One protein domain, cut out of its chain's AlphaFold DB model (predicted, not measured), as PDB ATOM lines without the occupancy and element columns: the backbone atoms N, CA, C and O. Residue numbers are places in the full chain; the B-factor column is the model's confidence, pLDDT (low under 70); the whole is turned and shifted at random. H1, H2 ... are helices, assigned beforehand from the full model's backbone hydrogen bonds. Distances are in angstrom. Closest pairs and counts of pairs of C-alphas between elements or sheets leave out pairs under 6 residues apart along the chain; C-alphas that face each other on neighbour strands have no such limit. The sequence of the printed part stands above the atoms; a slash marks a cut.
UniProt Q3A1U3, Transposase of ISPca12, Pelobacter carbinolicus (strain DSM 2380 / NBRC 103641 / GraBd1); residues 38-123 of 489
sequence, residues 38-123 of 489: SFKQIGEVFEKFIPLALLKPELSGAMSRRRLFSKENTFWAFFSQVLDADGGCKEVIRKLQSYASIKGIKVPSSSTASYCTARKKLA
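What this domain is: This is residues 38 to 123 of the 489 residues of the protein "Transposase of ISPca12" of Pelobacter carbinolicus (strain DSM 2380 / NBRC 103641 / GraBd1) (UniProt Q3A1U3). The longest helix, H4, meets H3 with its first residues and slants away along one side of the domain, while H3 runs through the middle and H5 packs crosswise on it. Two short helices, H1 and H2, lie on other sides of H3, joined by loops. The printed part has 86 residues with five named helices, H1 to H5 in order, and no named strand: all helix, mostly crossed. It is compact, with a radius of gyration of the C-alphas of 12.5 A, and rounded, spanning 29 by 27 by 26 A.

Where its parts are: H4, residues 89 to 102, is 20.4 A long, from C-alpha 89 at (140.260, 96.699, 146.301). H3, residues 71 to 83, measures 18.3 A, and H5, residues 113 to 120, 10.8 A, ending at C-alpha 120 at (136.806, 109.008, 144.264). H1, residues 42 to 45, begins at C-alpha 42 at (132.967, 97.632, 161.271) and measures 6.1 A; H2, residues 52 to 55, measures 5.0 A.

How they stand to each other: H4 touches H3 with residues 89 to 92 alone, at a steep tilt of 63 degrees, opposite ways; the closest C-alphas, of Gln 81 and Val 92, are 6.1 A apart. H3 touches H5 about perpendicular, at 85 degrees, closest at the C-alphas of Thr 74 and Arg 119, 6.2 A. H3 only just touches H1 and H2, with 3 pairs of C-alphas within 8 A each; the closest are Gly 43 and Trp 76, 6.7 A, and Leu 55 and Glu 72, 4.8 A. H1 and H4 are apart. In H3, H4 and H5 every O i to N i+4 pair is within hydrogen-bond range; H1 and H2 are too short for such a pair.

The domain as a whole: The C-alphas farthest apart, of Ser 60 and Ala 85, are 35.5 A apart. The printed part has no cut. The link from H2 to H3 is long. Residues 38 to 45, 47 and 66 are under pLDDT 70.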
ATOM      1  N   SER A  38     123.151  98.352 154.665       52.28
ATOM      2  CA  SER A  38     124.156  99.066 155.459       52.28
ATOM      3  C   SER A  38     125.288  98.118 155.871       52.28
ATOM      4  O   SER A  38     125.032  97.031 156.387       52.28
ATOM      5  N   PHE A  39     126.541  98.528 155.641       56.53
ATOM      6  CA  PHE A  39     127.750  97.824 156.104       56.53
ATOM      7  C   PHE A  39     128.248  98.403 157.438       56.53
ATOM      8  O   PHE A  39     129.450  98.482 157.675       56.53
ATOM      9  N   LYS A  40     127.312  98.837 158.295       54.97
ATOM     10  CA  LYS A  40     127.535  99.584 159.544       54.97
ATOM     11  C   LYS A  40     128.519  98.940 160.519       54.97
ATOM     12  O   LYS A  40     128.960  99.591 161.446       54.97
ATOM     13  N   GLN A  41     128.838  97.668 160.355       57.88
ATOM     14  CA  GLN A  41     129.191  96.825 161.482       57.88
ATOM     15  C   GLN A  41     130.676  96.939 161.882       57.88
ATOM     16  O   GLN A  41     130.964  97.067 163.065       57.88
ATOM     17  N   ILE A  42     131.612  97.126 160.935       55.06
ATOM     18  CA  ILE A  42     132.967  97.632 161.271       55.06
ATOM     19  C   ILE A  42     132.848  98.943 162.051       55.06
ATOM     20  O   ILE A  42     133.551  99.183 163.030       55.06
ATOM     21  N   GLY A  43     131.903  99.772 161.619       59.09
ATOM     22  CA  GLY A  43     131.576 101.023 162.263       59.09
ATOM     23  C   GLY A  43     130.813 100.908 163.561       59.09
ATOM     24  O   GLY A  43     130.698 101.923 164.223       59.09
ATOM     25  N   GLU A  44     130.323  99.738 163.967       64.31
ATOM     26  CA  GLU A  44     129.641  99.582 165.245       64.31
ATOM     27  C   GLU A  44     130.652  99.636 166.391       64.31
ATOM     28  O   GLU A  44     130.387 100.299 167.393       64.31
ATOM     29  N   VAL A  45     131.830  99.020 166.226       67.19
ATOM     30  CA  VAL A  45     132.948  99.117 167.184       67.19
ATOM     31  C   VAL A  45     133.383 100.572 167.361       67.19
ATOM     32  O   VAL A  45     133.606 101.030 168.475       67.19
ATOM     33  N   PHE A  46     133.410 101.327 166.264       76.69
ATOM     34  CA  PHE A  46     133.860 102.717 166.238       76.69
ATOM     35  C   PHE A  46     132.711 103.733 166.183       76.69
ATOM     36  O   PHE A  46     132.948 104.900 165.876       76.69
ATOM     37  N   GLU A  47     131.465 103.334 166.467       65.69
ATOM     38  CA  GLU A  47     130.278 104.152 166.148       65.69
ATOM     39  C   GLU A  47     130.248 105.451 166.949       65.69
ATOM     40  O   GLU A  47     129.766 106.479 166.483       65.69
ATOM     41  N   LYS A  48     130.793 105.390 168.165       70.25
ATOM     42  CA  LYS A  48     130.926 106.531 169.072       70.25
ATOM     43  C   LYS A  48     132.168 107.381 168.789       70.25
ATOM     44  O   LYS A  48     132.272 108.474 169.325       70.25
ATOM     45  N   PHE A  49     133.091 106.875 167.972       85.94
ATOM     46  CA  PHE A  49     134.393 107.487 167.712       85.94
ATOM     47  C   PHE A  49     134.498 108.098 166.306       85.94
ATOM     48  O   PHE A  49     135.263 109.033 166.093       85.94
ATOM     49  N   ILE A  50     133.711 107.607 165.342       90.56
ATOM     50  CA  ILE A  50     133.557 108.213 164.016       90.56
ATOM     51  C   ILE A  50     132.260 109.034 163.980       90.56
ATOM     52  O   ILE A  50     131.184 108.494 164.248       90.56
ATOM     53  N   PRO A  51     132.301 110.318 163.580       90.12
ATOM     54  CA  PRO A  51     131.129 111.183 163.606       90.12
ATOM     55  C   PRO A  51     130.154 110.808 162.481       90.12
ATOM     56  O   PRO A  51     130.247 111.295 161.352       90.12
ATOM     57  N   LEU A  52     129.160 109.967 162.789       85.06
ATOM     58  CA  LEU A  52     128.178 109.465 161.811       85.06
ATOM     59  C   LEU A  52     127.429 110.568 161.049       85.06
ATOM     60  O   LEU A  52     126.956 110.334 159.937       85.06
ATOM     61  N   ALA A  53     127.319 111.769 161.623       88.81
ATOM     62  CA  ALA A  53     126.740 112.927 160.948       88.81
ATOM     63  C   ALA A  53     127.451 113.234 159.619       88.81
ATOM     64  O   ALA A  53     126.774 113.493 158.625       88.81
ATOM     65  N   LEU A  54     128.783 113.101 159.572       90.00
ATOM     66  CA  LEU A  54     129.586 113.330 158.368       90.00
ATOM     67  C   LEU A  54     129.422 112.217 157.325       90.00
ATOM     68  O   LEU A  54     129.653 112.443 156.138       90.00
ATOM     69  N   LEU A  55     128.970 111.029 157.732       88.94
ATOM     70  CA  LEU A  55     128.748 109.883 156.844       88.94
ATOM     71  C   LEU A  55     127.325 109.820 156.272       88.94
ATOM     72  O   LEU A  55     127.051 108.988 155.396       88.94
ATOM     73  N   LYS A  56     126.422 110.709 156.711       86.56
ATOM     74  CA  LYS A  56     125.069 110.809 156.152       86.56
ATOM     75  C   LYS A  56     125.123 111.160 154.656       86.56
ATOM     76  O   LYS A  56     126.019 111.887 154.227       86.56
ATOM     77  N   PRO A  57     124.179 110.647 153.841       83.44
ATOM     78  CA  PRO A  57     124.094 111.014 152.431       83.44
ATOM     79  C   PRO A  57     123.927 112.523 152.249       83.44
ATOM     80  O   PRO A  57     123.216 113.156 153.028       83.44
ATOM     81  N   GLU A  58     124.526 113.061 151.189       82.50
ATOM     82  CA  GLU A  58     124.337 114.460 150.798       82.50
ATOM     83  C   GLU A  58     122.878 114.749 150.424       82.50
ATOM     84  O   GLU A  58     122.170 113.871 149.919       82.50
ATOM     85  N   LEU A  59     122.442 115.998 150.613       78.62
ATOM     86  CA  LEU A  59     121.094 116.439 150.234       78.62
ATOM     87  C   LEU A  59     120.856 116.318 148.719       78.62
ATOM     88  O   LEU A  59     119.765 115.958 148.280       78.62
ATOM     89  N   SER A  60     121.888 116.574 147.911       76.38
ATOM     90  CA  SER A  60     121.858 116.464 146.452       76.38
ATOM     91  C   SER A  60     123.251 116.115 145.898       76.38
ATOM     92  O   SER A  60     124.236 116.071 146.630       76.38
ATOM     93  N   GLY A  61     123.352 115.786 144.606       80.12
ATOM     94  CA  GLY A  61     124.647 115.535 143.955       80.12
ATOM     95  C   GLY A  61     125.274 114.162 144.245       80.12
ATOM     96  O   GLY A  61     124.579 113.143 144.365       80.12
ATOM     97  N   ALA A  62     126.609 114.100 144.263       76.50
ATOM     98  CA  ALA A  62     127.355 112.862 144.490       76.50
ATOM     99  C   ALA A  62     127.072 112.291 145.890       76.50
ATOM    100  O   ALA A  62     126.903 113.024 146.849       76.50
ATOM    101  N   MET A  63     127.010 110.961 146.011       80.06
ATOM    102  CA  MET A  63     126.787 110.258 147.289       80.06
ATOM    103  C   MET A  63     125.458 110.570 148.020       80.06
ATOM    104  O   MET A  63     125.253 110.082 149.129       80.06
ATOM    105  N   SER A  64     124.512 111.268 147.377       73.00
ATOM    106  CA  SER A  64     123.148 111.521 147.888       73.00
ATOM    107  C   SER A  64     122.255 110.272 147.931       73.00
ATOM    108  O   SER A  64     121.360 110.130 148.764       73.00
ATOM    109  N   ARG A  65     122.493 109.309 147.029       71.25
ATOM    110  CA  ARG A  65     121.673 108.091 146.916       71.25
ATOM    111  C   ARG A  65     122.196 106.977 147.818       71.25
ATOM    112  O   ARG A  65     123.369 106.613 147.760       71.25
ATOM    113  N   ARG A  66     121.289 106.312 148.539       67.38
ATOM    114  CA  ARG A  66     121.589 105.087 149.301       67.38
ATOM    115  C   ARG A  66     121.639 103.864 148.373       67.38
ATOM    116  O   ARG A  66     120.635 103.190 148.142       67.38
ATOM    117  N   ARG A  67     122.813 103.622 147.784       75.00
ATOM    118  CA  ARG A  67     123.161 102.429 146.985       75.00
ATOM    119  C   ARG A  67     124.063 101.499 147.805       75.00
ATOM    120  O   ARG A  67     124.400 101.828 148.933       75.00
ATOM    121  N   LEU A  68     124.481 100.374 147.219       75.88
ATOM    122  CA  LEU A  68     125.466  99.478 147.836       75.88
ATOM    123  C   LEU A  68     126.723 100.250 148.275       75.88
ATOM    124  O   LEU A  68     127.085 100.223 149.439       75.88
ATOM    125  N   PHE A  69     127.314 101.034 147.373       82.88
ATOM    126  CA  PHE A  69     128.376 101.985 147.705       82.88
ATOM    127  C   PHE A  69     127.780 103.367 148.017       82.88
ATOM    128  O   PHE A  69     127.867 104.294 147.211       82.88
ATOM    129  N   SER A  70     127.088 103.478 149.154       86.19
ATOM    130  CA  SER A  70     126.703 104.763 149.759       86.19
ATOM    131  C   SER A  70     127.927 105.478 150.354       86.19
ATOM    132  O   SER A  70     129.022 104.917 150.351       86.19
ATOM    133  N   LYS A  71     127.763 106.706 150.867       89.12
ATOM    134  CA  LYS A  71     128.848 107.476 151.510       89.12
ATOM    135  C   LYS A  71     129.473 106.693 152.661       89.12
ATOM    136  O   LYS A  71     130.637 106.316 152.586       89.12
ATOM    137  N   GLU A  72     128.642 106.356 153.637       87.62
ATOM    138  CA  GLU A  72     128.964 105.518 154.790       87.62
ATOM    139  C   GLU A  72     129.589 104.175 154.390       87.62
ATOM    140  O   GLU A  72     130.679 103.832 154.837       87.62
ATOM    141  N   ASN A  73     128.948 103.441 153.482       85.25
ATOM    142  CA  ASN A  73     129.424 102.126 153.061       85.25
ATOM    143  C   ASN A  73     130.785 102.192 152.360       85.25
ATOM    144  O   ASN A  73     131.617 101.308 152.524       85.25
ATOM    145  N   THR A  74     131.017 103.238 151.565       91.00
ATOM    146  CA  THR A  74     132.298 103.446 150.880       91.00
ATOM    147  C   THR A  74     133.391 103.829 151.868       91.00
ATOM    148  O   THR A  74     134.512 103.349 151.726       91.00
ATOM    149  N   PHE A  75     133.068 104.658 152.865       93.44
ATOM    150  CA  PHE A  75     133.985 104.994 153.950       93.44
ATOM    151  C   PHE A  75     134.406 103.735 154.715       93.44
ATOM    152  O   PHE A  75     135.597 103.450 154.770       93.44
ATOM    153  N   TRP A  76     133.458 102.926 155.203       89.06
ATOM    154  CA  TRP A  76     133.774 101.699 155.950       89.06
ATOM    155  C   TRP A  76     134.488 100.645 155.104       89.06
ATOM    156  O   TRP A  76     135.391  99.970 155.588       89.06
ATOM    157  N   ALA A  77     134.152 100.543 153.819       88.88
ATOM    158  CA  ALA A  77     134.866  99.683 152.884       88.88
ATOM    159  C   ALA A  77     136.331 100.124 152.697       88.88
ATOM    160  O   ALA A  77     137.229  99.284 152.688       88.88
ATOM    161  N   PHE A  78     136.591 101.433 152.605       93.81
ATOM    162  CA  PHE A  78     137.954 101.966 152.510       93.81
ATOM    163  C   PHE A  78     138.697 101.866 153.846       93.81
ATOM    164  O   PHE A  78     139.877 101.533 153.865       93.81
ATOM    165  N   PHE A  79     137.996 102.051 154.961       92.75
ATOM    166  CA  PHE A  79     138.526 101.847 156.303       92.75
ATOM    167  C   PHE A  79     138.971 100.390 156.505       92.75
ATOM    168  O   PHE A  79     140.111 100.143 156.885       92.75
ATOM    169  N   SER A  80     138.129  99.417 156.136       88.62
ATOM    170  CA  SER A  80     138.515  98.000 156.112       88.62
ATOM    171  C   SER A  80     139.721  97.764 155.211       88.62
ATOM    172  O   SER A  80     140.621  97.026 155.588       88.62
ATOM    173  N   GLN A  81     139.751  98.386 154.029       92.19
ATOM    174  CA  GLN A  81     140.840  98.197 153.076       92.19
ATOM    175  C   GLN A  81     142.196  98.600 153.663       92.19
ATOM    176  O   GLN A  81     143.160  97.866 153.488       92.19
ATOM    177  N   VAL A  82     142.282  99.756 154.327       93.81
ATOM    178  CA  VAL A  82     143.545 100.224 154.934       93.81
ATOM    179  C   VAL A  82     143.894  99.447 156.199       93.81
ATOM    180  O   VAL A  82     145.064  99.348 156.561       93.81
ATOM    181  N   LEU A  83     142.892  98.870 156.865       89.44
ATOM    182  CA  LEU A  83     143.127  97.943 157.955       89.44
ATOM    183  C   LEU A  83     143.566  96.573 157.463       89.44
ATOM    184  O   LEU A  83     144.161  95.881 158.265       89.44
ATOM    185  N   ASP A  84     143.320  96.149 156.226       86.81
ATOM    186  CA  ASP A  84     143.622  94.791 155.759       86.81
ATOM    187  C   ASP A  84     145.100  94.553 155.439       86.81
ATOM    188  O   ASP A  84     145.833  95.449 155.035       86.81
ATOM    189  N   ALA A  85     145.555  93.304 155.593       82.00
ATOM    190  CA  ALA A  85     146.943  92.938 155.300       82.00
ATOM    191  C   ALA A  85     147.279  93.026 153.797       82.00
ATOM    192  O   ALA A  85     148.398  93.387 153.438       82.00
ATOM    193  N   ASP A  86     146.320  92.696 152.922       85.19
ATOM    194  CA  ASP A  86     146.488  92.784 151.465       85.19
ATOM    195  C   ASP A  86     146.355  94.230 150.956       85.19
ATOM    196  O   ASP A  86     147.144  94.684 150.120       85.19
ATOM    197  N   GLY A  87     145.363  94.968 151.470       83.69
ATOM    198  CA  GLY A  87     145.062  96.346 151.076       83.69
ATOM    199  C   GLY A  87     144.488  96.504 149.662       83.69
ATOM    200  O   GLY A  87     144.363  97.627 149.161       83.69
ATOM    201  N   GLY A  88     144.156  95.409 148.972       89.81
ATOM    202  CA  GLY A  88     143.615  95.419 147.622       89.81
ATOM    203  C   GLY A  88     142.119  95.725 147.572       89.81
ATOM    204  O   GLY A  88     141.321  95.262 148.383       89.81
ATOM    205  N   CYS A  89     141.687  96.443 146.531       91.25
ATOM    206  CA  CYS A  89     140.260  96.699 146.301       91.25
ATOM    207  C   CYS A  89     139.442  95.408 146.128       91.25
ATOM    208  O   CYS A  89     138.244  95.405 146.388       91.25
ATOM    209  N   LYS A  90     140.063  94.325 145.640       90.88
ATOM    210  CA  LYS A  90     139.376  93.051 145.403       90.88
ATOM    211  C   LYS A  90     139.030  92.344 146.712       90.88
ATOM    212  O   LYS A  90     137.954  91.762 146.781       90.88
ATOM    213  N   GLU A  91     139.881  92.459 147.729       88.50
ATOM    214  CA  GLU A  91     139.629  91.914 149.066       88.50
ATOM    215  C   GLU A  91     138.364  92.525 149.672       88.50
ATOM    216  O   GLU A  91     137.446  91.814 150.073       88.50
ATOM    217  N   VAL A  92     138.234  93.850 149.574       88.06
ATOM    218  CA  VAL A  92     137.015  94.567 149.967       88.06
ATOM    219  C   VAL A  92     135.794  94.017 149.232       88.06
ATOM    220  O   VAL A  92     134.785  93.717 149.859       88.06
ATOM    221  N   ILE A  93     135.866  93.823 147.909       88.56
ATOM    222  CA  ILE A  93     134.749  93.231 147.154       88.56
ATOM    223  C   ILE A  93     134.416  91.823 147.663       88.56
ATOM    224  O   ILE A  93     133.236  91.514 147.801       88.56
ATOM    225  N   ARG A  94     135.406  90.979 147.985       87.62
ATOM    226  CA  ARG A  94     135.161  89.632 148.535       87.62
ATOM    227  C   ARG A  94     134.475  89.681 149.893       87.62
ATOM    228  O   ARG A  94     133.487  88.973 150.082       87.62
ATOM    229  N   LYS A  95     134.912  90.569 150.786       81.88
ATOM    230  CA  LYS A  95     134.240  90.811 152.069       81.88
ATOM    231  C   LYS A  95     132.799  91.270 151.875       81.88
ATOM    232  O   LYS A  95     131.888  90.707 152.476       81.88
ATOM    233  N   LEU A  96     132.566  92.215 150.963       80.00
ATOM    234  CA  LEU A  96     131.219  92.699 150.643       80.00
ATOM    235  C   LEU A  96     130.333  91.598 150.033       80.00
ATOM    236  O   LEU A  96     129.136  91.562 150.308       80.00
ATOM    237  N   GLN A  97     130.895  90.698 149.221       83.88
ATOM    238  CA  GLN A  97     130.184  89.540 148.669       83.88
ATOM    239  C   GLN A  97     129.812  88.527 149.757       83.88
ATOM    240  O   GLN A  97     128.658  88.099 149.804       83.88
ATOM    241  N   SER A  98     130.755  88.192 150.643       81.50
ATOM    242  CA  SER A  98     130.521  87.318 151.800       81.50
ATOM    243  C   SER A  98     129.415  87.879 152.694       81.50
ATOM    244  O   SER A  98     128.418  87.209 152.963       81.50
ATOM    245  N   TYR A  99     129.515  89.165 153.037       75.75
ATOM    246  CA  TYR A  99     128.508  89.866 153.824       75.75
ATOM    247  C   TYR A  99     127.121  89.850 153.172       75.75
ATOM    248  O   TYR A  99     126.125  89.527 153.820       75.75
ATOM    249  N   ALA A 100     127.048  90.183 151.878       76.81
ATOM    250  CA  ALA A 100     125.790  90.173 151.140       76.81
ATOM    251  C   ALA A 100     125.145  88.779 151.155       76.81
ATOM    252  O   ALA A 100     123.935  88.684 151.348       76.81
ATOM    253  N   SER A 101     125.950  87.718 151.031       79.81
ATOM    254  CA  SER A 101     125.489  86.329 151.118       79.81
ATOM    255  C   SER A 101     124.888  86.008 152.494       79.81
ATOM    256  O   SER A 101     123.739  85.579 152.572       79.81
ATOM    257  N   ILE A 102     125.604  86.320 153.584       73.94
ATOM    258  CA  ILE A 102     125.153  86.081 154.970       73.94
ATOM    259  C   ILE A 102     123.832  86.805 155.271       73.94
ATOM    260  O   ILE A 102     122.976  86.291 155.990       73.94
ATOM    261  N   LYS A 103     123.643  88.006 154.717       70.75
ATOM    262  CA  LYS A 103     122.438  88.824 154.931       70.75
ATOM    263  C   LYS A 103     121.300  88.530 153.946       70.75
ATOM    264  O   LYS A 103     120.270  89.200 154.019       70.75
ATOM    265  N   GLY A 104     121.467  87.580 153.023       71.88
ATOM    266  CA  GLY A 104     120.458  87.252 152.009       71.88
ATOM    267  C   GLY A 104     120.210  88.378 150.995       71.88
ATOM    268  O   GLY A 104     119.106  88.529 150.475       71.88
ATOM    269  N   ILE A 105     121.221  89.208 150.733       74.25
ATOM    270  CA  ILE A 105     121.161  90.336 149.796       74.25
ATOM    271  C   ILE A 105     121.776  89.910 148.469       74.25
ATOM    272  O   ILE A 105     122.701  89.103 148.419       74.25
ATOM    273  N   LYS A 106     121.309  90.510 147.366       77.81
ATOM    274  CA  LYS A 106     121.924  90.315 146.051       77.81
ATOM    275  C   LYS A 106     123.429  90.605 146.109       77.81
ATOM    276  O   LYS A 106     123.843  91.747 146.318       77.81
ATOM    277  N   VAL A 107     124.215  89.563 145.864       79.19
ATOM    278  CA  VAL A 107     125.677  89.608 145.858       79.19
ATOM    279  C   VAL A 107     126.168  90.586 144.777       79.19
ATOM    280  O   VAL A 107     125.690  90.534 143.637       79.19
ATOM    281  N   PRO A 108     127.091  91.508 145.102       81.25
ATOM    282  CA  PRO A 108     127.639  92.439 144.124       81.25
ATOM    283  C   PRO A 108     128.558  91.779 143.096       81.25
ATOM    284  O   PRO A 108     129.129  90.712 143.321       81.25
ATOM    285  N   SER A 109     128.749  92.471 141.968       87.12
ATOM    286  CA  SER A 109     129.728  92.089 140.945       87.12
ATOM    287  C   SER A 109     131.140  91.978 141.528       87.12
ATOM    288  O   SER A 109     131.526  92.760 142.394       87.12
ATOM    289  N   SER A 110     131.933  91.051 140.984       89.00
ATOM    290  CA  SER A 110     133.352  90.870 141.327       89.00
ATOM    291  C   SER A 110     134.263  92.003 140.818       89.00
ATOM    292  O   SER A 110     135.460  91.996 141.105       89.00
ATOM    293  N   SER A 111     133.732  92.960 140.046       92.00
ATOM    294  CA  SER A 111     134.484  94.119 139.549       92.00
ATOM    295  C   SER A 111     134.683  95.185 140.631       92.00
ATOM    296  O   SER A 111     133.737  95.616 141.291       92.00
ATOM    297  N   THR A 112     135.911  95.694 140.745       92.00
ATOM    298  CA  THR A 112     136.280  96.777 141.673       92.00
ATOM    299  C   THR A 112     135.898  98.169 141.162       92.00
ATOM    300  O   THR A 112     135.977  99.139 141.914       92.00
ATOM    301  N   ALA A 113     135.455  98.301 139.905       91.94
ATOM    302  CA  ALA A 113     135.240  99.595 139.254       91.94
ATOM    303  C   ALA A 113     134.219 100.480 139.989       91.94
ATOM    304  O   ALA A 113     134.431 101.683 140.161       91.94
ATOM    305  N   SER A 114     133.124  99.881 140.464       88.75
ATOM    306  CA  SER A 114     132.072 100.593 141.202       88.75
ATOM    307  C   SER A 114     132.563 101.112 142.556       88.75
ATOM    308  O   SER A 114     132.300 102.265 142.898       88.75
ATOM    309  N   TYR A 115     133.352 100.307 143.268       91.31
ATOM    310  CA  TYR A 115     134.001 100.689 144.517       91.31
ATOM    311  C   TYR A 115     135.038 101.801 144.310       91.31
ATOM    312  O   TYR A 115     134.982 102.829 144.980       91.31
ATOM    313  N   CYS A 116     135.928 101.667 143.320       93.62
ATOM    314  CA  CYS A 116     136.909 102.704 142.984       93.62
ATOM    315  C   CYS A 116     136.233 104.026 142.588       93.62
ATOM    316  O   CYS A 116     136.686 105.100 142.980       93.62
ATOM    317  N   THR A 117     135.122 103.963 141.850       92.94
ATOM    318  CA  THR A 117     134.332 105.148 141.481       92.94
ATOM    319  C   THR A 117     133.690 105.804 142.700       92.94
ATOM    320  O   THR A 117     133.607 107.028 142.764       92.94
ATOM    321  N   ALA A 118     133.228 105.013 143.667       92.06
ATOM    322  CA  ALA A 118     132.664 105.534 144.903       92.06
ATOM    323  C   ALA A 118     133.737 106.173 145.799       92.06
ATOM    324  O   ALA A 118     133.516 107.274 146.295       92.06
ATOM    325  N   ARG A 119     134.921 105.555 145.933       94.38
ATOM    326  CA  ARG A 119     136.057 106.117 146.692       94.38
ATOM    327  C   ARG A 119     136.451 107.506 146.201       94.38
ATOM    328  O   ARG A 119     136.619 108.409 147.011       94.38
ATOM    329  N   LYS A 120     136.516 107.698 144.877       95.00
ATOM    330  CA  LYS A 120     136.806 109.008 144.264       95.00
ATOM    331  C   LYS A 120     135.829 110.103 144.706       95.00
ATOM    332  O   LYS A 120     136.225 111.257 144.810       95.00
ATOM    333  N   LYS A 121     134.573 109.743 144.985       94.44
ATOM    334  CA  LYS A 121     133.505 110.673 145.382       94.44
ATOM    335  C   LYS A 121     133.507 111.027 146.869       94.44
ATOM    336  O   LYS A 121     132.742 111.904 147.254       94.44
ATOM    337  N   LEU A 122     134.306 110.356 147.704       94.69
ATOM    338  CA  LEU A 122     134.512 110.810 149.079       94.69
ATOM    339  C   LEU A 122     135.250 112.149 149.039       94.69
ATOM    340  O   LEU A 122     136.268 112.275 148.358       94.69
ATOM    341  N   ALA A 123     134.713 113.147 149.734       95.12
ATOM    342  CA  ALA A 123     135.317 114.467 149.824       95.12
ATOM    343  C   ALA A 123     136.527 114.428 150.768       95.12
ATOM    344  O   ALA A 123     136.422 113.904 151.875       95.12
TER     345      ALA A 123